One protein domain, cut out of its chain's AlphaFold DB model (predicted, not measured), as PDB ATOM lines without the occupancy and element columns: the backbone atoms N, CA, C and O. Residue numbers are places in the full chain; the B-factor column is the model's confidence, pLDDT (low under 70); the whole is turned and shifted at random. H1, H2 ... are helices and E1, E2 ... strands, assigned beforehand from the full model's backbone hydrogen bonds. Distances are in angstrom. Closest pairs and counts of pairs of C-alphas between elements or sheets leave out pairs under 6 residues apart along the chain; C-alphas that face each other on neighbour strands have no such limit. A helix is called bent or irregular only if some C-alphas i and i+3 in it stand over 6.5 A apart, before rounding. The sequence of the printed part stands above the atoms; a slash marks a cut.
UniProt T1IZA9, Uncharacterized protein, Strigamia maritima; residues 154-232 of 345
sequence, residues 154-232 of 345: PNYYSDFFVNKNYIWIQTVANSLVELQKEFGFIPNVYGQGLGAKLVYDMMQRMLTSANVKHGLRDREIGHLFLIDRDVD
ATOM      1  N   PRO A 154     120.020  97.521 145.314       89.94
ATOM      2  CA  PRO A 154     119.719  96.154 144.869       89.94
ATOM      3  C   PRO A 154     118.324  95.672 145.292       89.94
ATOM      4  O   PRO A 154     117.650  94.982 144.535       89.94
ATOM      5  N   ASN A 155     117.849  96.096 146.466       90.88
ATOM      6  CA  ASN A 155     116.558  95.664 147.007       90.88
ATOM      7  C   ASN A 155     115.387  96.577 146.619       90.88
ATOM      8  O   ASN A 155     114.263  96.319 147.043       90.88
ATOM      9  N   TYR A 156     115.609  97.616 145.799       94.12
ATOM     10  CA  TYR A 156     114.575  98.608 145.489       94.12
ATOM     11  C   TYR A 156     113.307  97.972 144.913       94.12
ATOM     12  O   TYR A 156     112.207  98.332 145.325       94.12
ATOM     13  N   TYR A 157     113.451  97.018 143.986       95.19
ATOM     14  CA  TYR A 157     112.296  96.381 143.351       95.19
ATOM     15  C   TYR A 157     111.441  95.612 144.367       95.19
ATOM     16  O   TYR A 157     110.231  95.822 144.439       95.19
ATOM     17  N   SER A 158     112.076  94.762 145.180       95.62
ATOM     18  CA  SER A 158     111.394  93.985 146.222       95.62
ATOM     19  C   SER A 158     110.753  94.901 147.266       95.62
ATOM     20  O   SER A 158     109.568  94.765 147.566       95.62
ATOM     21  N   ASP A 159     111.491  95.902 147.750       94.81
ATOM     22  CA  ASP A 159     110.981  96.868 148.723       94.81
ATOM     23  C   ASP A 159     109.749  97.598 148.184       94.81
ATOM     24  O   ASP A 159     108.692  97.573 148.811       94.81
ATOM     25  N   PHE A 160     109.850  98.201 147.000       96.81
ATOM     26  CA  PHE A 160     108.805  99.068 146.471       96.81
ATOM     27  C   PHE A 160     107.603  98.289 145.914       96.81
ATOM     28  O   PHE A 160     106.458  98.551 146.294       96.81
ATOM     29  N   PHE A 161     107.839  97.333 145.010       95.94
ATOM     30  CA  PHE A 161     106.765  96.687 144.250       95.94
ATOM     31  C   PHE A 161     106.155  95.486 144.977       95.94
ATOM     32  O   PHE A 161     104.942  95.288 144.864       95.94
ATOM     33  N   VAL A 162     106.947  94.738 145.756       96.44
ATOM     34  CA  VAL A 162     106.483  93.534 146.472       96.44
ATOM     35  C   VAL A 162     106.041  93.885 147.891       96.44
ATOM     36  O   VAL A 162     104.869  93.729 148.227       96.44
ATOM     37  N   ASN A 163     106.948  94.436 148.699       96.81
ATOM     38  CA  ASN A 163     106.719  94.692 150.125       96.81
ATOM     39  C   ASN A 163     105.945  95.990 150.402       96.81
ATOM     40  O   ASN A 163     105.604  96.265 151.552       96.81
ATOM     41  N   LYS A 164     105.689  96.805 149.368       96.12
ATOM     42  CA  LYS A 164     105.054  98.135 149.474       96.12
ATOM     43  C   LYS A 164     105.759  99.054 150.480       96.12
ATOM     44  O   LYS A 164     105.148  99.906 151.123       96.12
ATOM     45  N   ASN A 165     107.070  98.883 150.595       94.50
ATOM     46  CA  ASN A 165     107.966  99.685 151.398       94.50
ATOM     47  C   ASN A 165     108.547 100.830 150.553       94.50
ATOM     48  O   ASN A 165     109.420 100.646 149.705       94.50
ATOM     49  N   TYR A 166     108.090 102.050 150.824       94.69
ATOM     50  CA  TYR A 166     108.445 103.249 150.058       94.69
ATOM     51  C   TYR A 166     109.677 103.999 150.596       94.69
ATOM     52  O   TYR A 166     109.875 105.177 150.289       94.69
ATOM     53  N   ILE A 167     110.518 103.339 151.400       91.62
ATOM     54  CA  ILE A 167     111.642 103.958 152.121       91.62
ATOM     55  C   ILE A 167     112.642 104.708 151.225       91.62
ATOM     56  O   ILE A 167     113.243 105.697 151.664       91.62
ATOM     57  N   TRP A 168     112.783 104.269 149.972       93.81
ATOM     58  CA  TRP A 168     113.733 104.803 148.992       93.81
ATOM     59  C   TRP A 168     113.212 105.999 148.188       93.81
ATOM     60  O   TRP A 168     114.010 106.670 147.536       93.81
ATOM     61  N   ILE A 169     111.916 106.334 148.259       96.06
ATOM     62  CA  ILE A 169     111.335 107.459 147.499       96.06
ATOM     63  C   ILE A 169     112.057 108.772 147.797       96.06
ATOM     64  O   ILE A 169     112.374 109.540 146.889       96.06
ATOM     65  N   GLN A 170     112.372 109.010 149.071       94.25
ATOM     66  CA  GLN A 170     113.116 110.195 149.482       94.25
ATOM     67  C   GLN A 170     114.527 110.223 148.877       94.25
ATOM     68  O   GLN A 170     114.986 111.284 148.470       94.25
ATOM     69  N   THR A 171     115.205 109.076 148.789       95.31
ATOM     70  CA  THR A 171     116.547 108.965 148.196       95.31
ATOM     71  C   THR A 171     116.529 109.282 146.705       95.31
ATOM     72  O   THR A 171     117.365 110.057 146.237       95.31
ATOM     73  N   VAL A 172     115.561 108.731 145.965       97.12
ATOM     74  CA  VAL A 172     115.405 109.005 144.527       97.12
ATOM     75  C   VAL A 172     115.119 110.489 144.300       97.12
ATOM     76  O   VAL A 172     115.808 111.141 143.517       97.12
ATOM     77  N   ALA A 173     114.161 111.051 145.042       97.00
ATOM     78  CA  ALA A 173     113.810 112.463 144.940       97.00
ATOM     79  C   ALA A 173     114.988 113.385 145.294       97.00
ATOM     80  O   ALA A 173     115.269 114.317 144.545       97.00
ATOM     81  N   ASN A 174     115.719 113.106 146.381       95.38
ATOM     82  CA  ASN A 174     116.873 113.917 146.770       95.38
ATOM     83  C   ASN A 174     117.978 113.875 145.708       95.38
ATOM     84  O   ASN A 174     118.551 114.908 145.377       95.38
ATOM     85  N   SER A 175     118.224 112.708 145.113       96.19
ATOM     86  CA  SER A 175     119.225 112.557 144.050       96.19
ATOM     87  C   SER A 175     118.866 113.369 142.801       96.19
ATOM     88  O   SER A 175     119.739 113.998 142.208       96.19
ATOM     89  N   LEU A 176     117.578 113.437 142.443       96.38
ATOM     90  CA  LEU A 176     117.079 114.302 141.363       96.38
ATOM     91  C   LEU A 176     117.155 115.795 141.720       96.38
ATOM     92  O   LEU A 176     117.457 116.624 140.863       96.38
ATOM     93  N   VAL A 177     116.912 116.166 142.979       93.75
ATOM     94  CA  VAL A 177     117.109 117.549 143.447       93.75
ATOM     95  C   VAL A 177     118.587 117.942 143.375       93.75
ATOM     96  O   VAL A 177     118.901 119.035 142.906       93.75
ATOM     97  N   GLU A 178     119.504 117.069 143.792       91.75
ATOM     98  CA  GLU A 178     120.948 117.304 143.671       91.75
ATOM     99  C   GLU A 178     121.394 117.400 142.207       91.75
ATOM    100  O   GLU A 178     122.188 118.282 141.881       91.75
ATOM    101  N   LEU A 179     120.820 116.578 141.321       92.62
ATOM    102  CA  LEU A 179     121.025 116.679 139.875       92.62
ATOM    103  C   LEU A 179     120.636 118.072 139.353       92.62
ATOM    104  O   LEU A 179     121.405 118.689 138.622       92.62
ATOM    105  N   GLN A 180     119.488 118.606 139.778       90.81
ATOM    106  CA  GLN A 180     119.043 119.951 139.388       90.81
ATOM    107  C   GLN A 180     119.904 121.076 139.975       90.81
ATOM    108  O   GLN A 180     120.055 122.131 139.358       90.81
ATOM    109  N   LYS A 181     120.483 120.884 141.167       88.25
ATOM    110  CA  LYS A 181     121.458 121.837 141.726       88.25
ATOM    111  C   LYS A 181     122.739 121.871 140.889       88.25
ATOM    112  O   LYS A 181     123.335 122.938 140.734       88.25
ATOM    113  N   GLU A 182     123.145 120.721 140.354       88.88
ATOM    114  CA  GLU A 182     124.364 120.587 139.558       88.88
ATOM    115  C   GLU A 182     124.187 121.071 138.111       88.88
ATOM    116  O   GLU A 182     125.003 121.853 137.640       88.88
ATOM    117  N   PHE A 183     123.105 120.678 137.434       89.88
ATOM    118  CA  PHE A 183     122.913 120.897 135.988       89.88
ATOM    119  C   PHE A 183     121.780 121.876 135.635       89.88
ATOM    120  O   PHE A 183     121.402 122.032 134.471       89.88
ATOM    121  N   GLY A 184     121.220 122.543 136.645       88.88
ATOM    122  CA  GLY A 184     120.114 123.481 136.486       88.88
ATOM    123  C   GLY A 184     118.731 122.832 136.604       88.88
ATOM    124  O   GLY A 184     118.558 121.615 136.588       88.88
ATOM    125  N   PHE A 185     117.717 123.684 136.762       89.12
ATOM    126  CA  PHE A 185     116.327 123.258 136.934       89.12
ATOM    127  C   PHE A 185     115.771 122.574 135.678       89.12
ATOM    128  O   PHE A 185     115.924 123.105 134.575       89.12
ATOM    129  N   ILE A 186     115.060 121.458 135.866       92.19
ATOM    130  CA  ILE A 186     114.427 120.699 134.784       92.19
ATOM    131  C   ILE A 186     112.982 121.189 134.611       92.19
ATOM    132  O   ILE A 186     112.154 120.970 135.495       92.19
ATOM    133  N   PRO A 187     112.644 121.844 133.487       90.31
ATOM    134  CA  PRO A 187     111.353 122.513 133.337       90.31
ATOM    135  C   PRO A 187     110.183 121.557 133.096       90.31
ATOM    136  O   PRO A 187     109.063 121.858 133.501       90.31
ATOM    137  N   ASN A 188     110.425 120.425 132.435       94.69
ATOM    138  CA  ASN A 188     109.367 119.520 132.003       94.69
ATOM    139  C   ASN A 188     109.530 118.162 132.682       94.69
ATOM    140  O   ASN A 188     110.531 117.479 132.456       94.69
ATOM    141  N   VAL A 189     108.543 117.760 133.482       97.19
ATOM    142  CA  VAL A 189     108.546 116.466 134.173       97.19
ATOM    143  C   VAL A 189     107.295 115.684 133.803       97.19
ATOM    144  O   VAL A 189     106.178 116.172 133.963       97.19
ATOM    145  N   TYR A 190     107.499 114.459 133.335       98.31
ATOM    146  CA  TYR A 190     106.452 113.505 132.990       98.31
ATOM    147  C   TYR A 190     106.616 112.259 133.851       98.31
ATOM    148  O   TYR A 190     107.736 111.897 134.213       98.31
ATOM    149  N   GLY A 191     105.511 111.603 134.191       98.00
ATOM    150  CA  GLY A 191     105.528 110.457 135.090       98.00
ATOM    151  C   GLY A 191     104.471 109.425 134.733       98.00
ATOM    152  O   GLY A 191     103.331 109.801 134.470       98.00
ATOM    153  N   GLN A 192     104.839 108.147 134.776       98.31
ATOM    154  CA  GLN A 192     103.926 107.016 134.643       98.31
ATOM    155  C   GLN A 192     104.201 106.002 135.758       98.31
ATOM    156  O   GLN A 192     105.293 105.443 135.836       98.31
ATOM    157  N   GLY A 193     103.197 105.770 136.607       97.81
ATOM    158  CA  GLY A 193     103.277 104.869 137.760       97.81
ATOM    159  C   GLY A 193     103.153 105.571 139.118       97.81
ATOM    160  O   GLY A 193     103.196 106.803 139.224       97.81
ATOM    161  N   LEU A 194     102.955 104.774 140.169       97.69
ATOM    162  CA  LEU A 194     102.825 105.244 141.550       97.69
ATOM    163  C   LEU A 194     104.146 105.824 142.077       97.69
ATOM    164  O   LEU A 194     104.154 106.912 142.650       97.69
ATOM    165  N   GLY A 195     105.258 105.119 141.883       97.81
ATOM    166  CA  GLY A 195     106.601 105.537 142.277       97.81
ATOM    167  C   GLY A 195     106.990 106.846 141.610       97.81
ATOM    168  O   GLY A 195     107.376 107.785 142.305       97.81
ATOM    169  N   ALA A 196     106.773 106.963 140.301       98.25
ATOM    170  CA  ALA A 196     106.947 108.199 139.543       98.25
ATOM    171  C   ALA A 196     106.203 109.385 140.184       98.25
ATOM    172  O   ALA A 196     106.794 110.448 140.407       98.25
ATOM    173  N   LYS A 197     104.926 109.200 140.552       98.12
ATOM    174  CA  LYS A 197     104.127 110.235 141.226       98.12
ATOM    175  C   LYS A 197     104.672 110.578 142.617       98.12
ATOM    176  O   LYS A 197     104.825 111.758 142.936       98.12
ATOM    177  N   LEU A 198     105.007 109.572 143.424       98.31
ATOM    178  CA  LEU A 198     105.557 109.758 144.770       98.31
ATOM    179  C   LEU A 198     106.909 110.489 144.751       98.31
ATOM    180  O   LEU A 198     107.125 111.397 145.559       98.31
ATOM    181  N   VAL A 199     107.798 110.129 143.820       98.25
ATOM    182  CA  VAL A 199     109.092 110.795 143.605       98.25
ATOM    183  C   VAL A 199     108.882 112.251 143.204       98.25
ATOM    184  O   VAL A 199     109.502 113.133 143.798       98.25
ATOM    185  N   TYR A 200     107.984 112.522 142.252       97.88
ATOM    186  CA  TYR A 200     107.671 113.887 141.830       97.88
ATOM    187  C   TYR A 200     107.156 114.742 142.995       97.88
ATOM    188  O   TYR A 200     107.700 115.814 143.261       97.88
ATOM    189  N   ASP A 201     106.163 114.257 143.743       97.69
ATOM    190  CA  ASP A 201     105.581 115.002 144.867       97.69
ATOM    191  C   ASP A 201     106.595 115.224 146.000       97.69
ATOM    192  O   ASP A 201     106.546 116.237 146.704       97.69
ATOM    193  N   MET A 202     107.519 114.282 146.210       97.56
ATOM    194  CA  MET A 202     108.623 114.444 147.157       97.56
ATOM    195  C   MET A 202     109.632 115.493 146.669       97.56
ATOM    196  O   MET A 202     110.033 116.359 147.444       97.56
ATOM    197  N   MET A 203     109.992 115.465 145.384       95.50
ATOM    198  CA  MET A 203     110.887 116.445 144.766       95.50
ATOM    199  C   MET A 203     110.324 117.867 144.881       95.50
ATOM    200  O   MET A 203     111.044 118.772 145.301       95.50
ATOM    201  N   GLN A 204     109.033 118.065 144.587       93.62
ATOM    202  CA  GLN A 204     108.381 119.373 144.725       93.62
ATOM    203  C   GLN A 204     108.428 119.876 146.170       93.62
ATOM    204  O   GLN A 204     108.851 121.004 146.416       93.62
ATOM    205  N   ARG A 205     108.094 119.017 147.144       95.00
ATOM    206  CA  ARG A 205     108.178 119.362 148.572       95.00
ATOM    207  C   ARG A 205     109.588 119.784 148.986       95.00
ATOM    208  O   ARG A 205     109.742 120.796 149.666       95.00
ATOM    209  N   MET A 206     110.612 119.050 148.546       93.31
ATOM    210  CA  MET A 206     112.013 119.387 148.820       93.31
ATOM    211  C   MET A 206     112.398 120.748 148.229       93.31
ATOM    212  O   MET A 206     112.964 121.580 148.938       93.31
ATOM    213  N   LEU A 207     112.045 121.009 146.968       88.50
ATOM    214  CA  LEU A 207     112.351 122.274 146.291       88.50
ATOM    215  C   LEU A 207     111.657 123.472 146.952       88.50
ATOM    216  O   LEU A 207     112.308 124.493 147.185       88.50
ATOM    217  N   THR A 208     110.375 123.333 147.310       88.00
ATOM    218  CA  THR A 208     109.629 124.368 148.040       88.00
ATOM    219  C   THR A 208     110.249 124.632 149.410       88.00
ATOM    220  O   THR A 208     110.461 125.786 149.772       88.00
ATOM    221  N   SER A 209     110.600 123.580 150.158       86.00
ATOM    222  CA  SER A 209     111.177 123.723 151.504       86.00
ATOM    223  C   SER A 209     112.552 124.396 151.512       86.00
ATOM    224  O   SER A 209     112.878 125.137 152.435       86.00
ATOM    225  N   ALA A 210     113.354 124.176 150.469       78.19
ATOM    226  CA  ALA A 210     114.706 124.708 150.372       78.19
ATOM    227  C   ALA A 210     114.762 126.146 149.815       78.19
ATOM    228  O   ALA A 210     115.860 126.658 149.598       78.19
ATOM    229  N   ASN A 211     113.611 126.805 149.582       72.62
ATOM    230  CA  ASN A 211     113.520 128.141 148.972       72.62
ATOM    231  C   ASN A 211     114.401 128.278 147.718       72.62
ATOM    232  O   ASN A 211     114.999 129.331 147.470       72.62
ATOM    233  N   VAL A 212     114.518 127.199 146.934       66.81
ATOM    234  CA  VAL A 212     115.396 127.169 145.764       66.81
ATOM    235  C   VAL A 212     114.790 128.084 144.710       66.81
ATOM    236  O   VAL A 212     113.909 127.693 143.949       66.81
ATOM    237  N   LYS A 213     115.260 129.332 144.664       63.06
ATOM    238  CA  LYS A 213     114.993 130.215 143.532       63.06
ATOM    239  C   LYS A 213     115.659 129.574 142.327       63.06
ATOM    240  O   LYS A 213     116.862 129.319 142.367       63.06
ATOM    241  N   HIS A 214     114.888 129.294 141.278       63.84
ATOM    242  CA  HIS A 214     115.441 128.821 140.015       63.84
ATOM    243  C   HIS A 214     116.454 129.859 139.526       63.84
ATOM    244  O   HIS A 214     116.081 130.939 139.071       63.84
ATOM    245  N   GLY A 215     117.740 129.574 139.732       56.81
ATOM    246  CA  GLY A 215     118.814 130.454 139.307       56.81
ATOM    247  C   GLY A 215     118.840 130.563 137.786       56.81
ATOM    248  O   GLY A 215     118.358 129.681 137.078       56.81
ATOM    249  N   LEU A 216     119.467 131.624 137.288       53.06
ATOM    250  CA  LEU A 216     119.744 131.845 135.864       53.06
ATOM    251  C   LEU A 216     120.846 130.912 135.317       53.06
ATOM    252  O   LEU A 216     121.479 131.248 134.324       53.06
ATOM    253  N   ARG A 217     121.141 129.786 135.984       64.94
ATOM    254  CA  ARG A 217     122.144 128.836 135.490       64.94
ATOM    255  C   ARG A 217     121.616 128.219 134.199       64.94
ATOM    256  O   ARG A 217     120.425 127.904 134.118       64.94
ATOM    257  N   ASP A 218     122.498 128.058 133.218       67.44
ATOM    258  CA  ASP A 218     122.152 127.401 131.965       67.44
ATOM    259  C   ASP A 218     121.599 126.005 132.259       67.44
ATOM    260  O   ASP A 218     122.156 125.243 133.051       67.44
ATOM    261  N   ARG A 219     120.434 125.716 131.680       83.00
ATOM    262  CA  ARG A 219     119.753 124.434 131.851       83.00
ATOM    263  C   ARG A 219     120.370 123.452 130.875       83.00
ATOM    264  O   ARG A 219     120.220 123.626 129.667       83.00
ATOM    265  N   GLU A 220     121.003 122.410 131.391       89.19
ATOM    266  CA  GLU A 220     121.572 121.362 130.539       89.19
ATOM    267  C   GLU A 220     120.551 120.242 130.263       89.19
ATOM    268  O   GLU A 220     120.645 119.540 129.259       89.19
ATOM    269  N   ILE A 221     119.531 120.101 131.124       91.00
ATOM    270  CA  ILE A 221     118.509 119.047 131.045       91.00
ATOM    271  C   ILE A 221     117.121 119.668 130.818       91.00
ATOM    272  O   ILE A 221     116.598 120.396 131.661       91.00
ATOM    273  N   GLY A 222     116.502 119.357 129.674       91.88
ATOM    274  CA  GLY A 222     115.197 119.912 129.287       91.88
ATOM    275  C   GLY A 222     113.977 119.121 129.771       91.88
ATOM    276  O   GLY A 222     112.918 119.707 130.002       91.88
ATOM    277  N   HIS A 223     114.106 117.802 129.921       95.19
ATOM    278  CA  HIS A 223     112.987 116.909 130.219       95.19
ATOM    279  C   HIS A 223     113.408 115.799 131.184       95.19
ATOM    280  O   HIS A 223     114.506 115.259 131.069       95.19
ATOM    281  N   LEU A 224     112.507 115.437 132.094       97.19
ATOM    282  CA  LEU A 224     112.616 114.278 132.974       97.19
ATOM    283  C   LEU A 224     111.396 113.380 132.767       97.19
ATOM    284  O   LEU A 224     110.260 113.831 132.908       97.19
ATOM    285  N   PHE A 225     111.640 112.107 132.470       98.25
ATOM    286  CA  PHE A 225     110.613 111.074 132.387       98.25
ATOM    287  C   PHE A 225     110.806 110.103 133.551       98.25
ATOM    288  O   PHE A 225     111.864 109.492 133.684       98.25
ATOM    289  N   LEU A 226     109.794 109.983 134.403       98.44
ATOM    290  CA  LEU A 226     109.758 109.048 135.521       98.44
ATOM    291  C   LEU A 226     108.858 107.874 135.140       98.44
ATOM    292  O   LEU A 226     107.675 108.067 134.872       98.44
ATOM    293  N   ILE A 227     109.404 106.665 135.090       98.00
ATOM    294  CA  ILE A 227     108.663 105.477 134.657       98.00
ATOM    295  C   ILE A 227     108.862 104.388 135.703       98.00
ATOM    296  O   ILE A 227     109.997 104.011 135.996       98.00
ATOM    297  N   ASP A 228     107.765 103.889 136.265       97.94
ATOM    298  CA  ASP A 228     107.814 102.724 137.139       97.94
ATOM    299  C   ASP A 228     108.076 101.447 136.338       97.94
ATOM    300  O   ASP A 228     107.590 101.266 135.221       97.94
ATOM    301  N   ARG A 229     108.826 100.518 136.937       95.25
ATOM    302  CA  ARG A 229     109.182  99.253 136.285       95.25
ATOM    303  C   ARG A 229     107.969  98.367 135.990       95.25
ATOM    304  O   ARG A 229     108.006  97.632 135.005       95.25
ATOM    305  N   ASP A 230     106.918  98.437 136.806       95.19
ATOM    306  CA  ASP A 230     105.696  97.631 136.662       95.19
ATOM    307  C   ASP A 230     104.759  98.084 135.537       95.19
ATOM    308  O   ASP A 230     103.811  97.375 135.203       95.19
ATOM    309  N   VAL A 231     105.078  99.202 134.878       96.56
ATOM    310  CA  VAL A 231     104.437  99.623 133.624       96.56
ATOM    311  C   VAL A 231     104.752  98.648 132.483       96.56
ATOM    312  O   VAL A 231     103.944  98.486 131.572       96.56
ATOM    313  N   ASP A 232     105.904  97.976 132.538       96.12
ATOM    314  CA  ASP A 232     106.324  96.988 131.546       96.12
ATOM    315  C   ASP A 232     107.238  95.937 132.190       96.12
ATOM    316  O   ASP A 232     108.452  96.102 132.260       96.12
TER     317      ASP A 232
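AT A GLANCE: This is residues 154 to 232 of the 345 residues of an uncharacterized protein of Strigamia maritima (UniProt T1IZA9). A narrow ribbon of two parallel strands, E1 and E2, has helix H3 packed on one face through residues 194 to 200, and a second helix, H2, packs on H3 at a steep tilt of 57 degrees; H1 sits at one end of the long axis, and the loop of residues 210 to 222 makes the other end. The printed part has 79 residues with three named helices and two named strands, in the order H1, H2, E1, H3, E2, and its class is mixed, helices and strands. The sheet has the order E1, E2 and is parallel. The whole is compact, with a radius of gyration of the C-alphas of 13.4 A, yet elongated in outline, spanning 42 by 25 by 20 A.

IN THESE COORDINATES: Find C-alpha 188 at (109.367, 119.520, 132.003); from there E1, residues 188 to 192, runs 13.9 A. Its neighbour E2, residues 223 to 227, is 13.0 A long and ends at C-alpha 227, at (108.663, 105.477, 134.657). Between them in the chain, H3, residues 194 to 209, covers 22.6 A. Look before E1 for H2, residues 169 to 183, 21.1 A long. H1, residues 156 to 162, starts at C-alpha 156, at (114.575, 98.608, 145.489), and is 9.6 A long; it is neither bent nor irregular, but only just: C-alphas 159 and 162 are 6.0 A apart.

HOW THE PARTS SIT: Begin with E1 and E2, which are parallel, with 10 degrees between their directions. C-alphas 191 and 226 face each other at 4.5 A, and N 192 and O 226, at 2.8 A, and N 224 and O 188, at 2.9 A, are within hydrogen-bond range. E1, H3 and E2 form a strand-helix-strand unit, two parallel neighbour strands with a helix between them in the chain, and its crossover is left-handed. The closest C-alphas of H3 and E2 are those of Ala 196 and Leu 226, 5.0 A apart; for E1 and H3 they are those of Gly 191 and Lys 197, 6.3 A apart. Next go outward to H2, which touches H3, the closest C-alphas being those of Ala 173 and Met 203, 4.9 A apart. H2 and H3 run the same way at a steep tilt of 57 degrees. H2 and E2 are apart. H1 touches no helix; it is only just apart from H3, the closest C-alphas being 8.0 A apart. In H1, H2 and H3 every O i to N i+4 pair is within hydrogen-bond range.

THE WHOLE: The two C-alphas farthest apart are those of Val 162 and Leu 216, at 41.9 A. The printed part, residues 154 to 232, has no cut. The link from H3 to E2, 13 residues, is long; those from H2 to E1 and from E1 to H3 are tight, and that from H1 to H2 is short. The mean pLDDT of the printed part is 91.1, and residues 212 to 218, within the long link, are under 70.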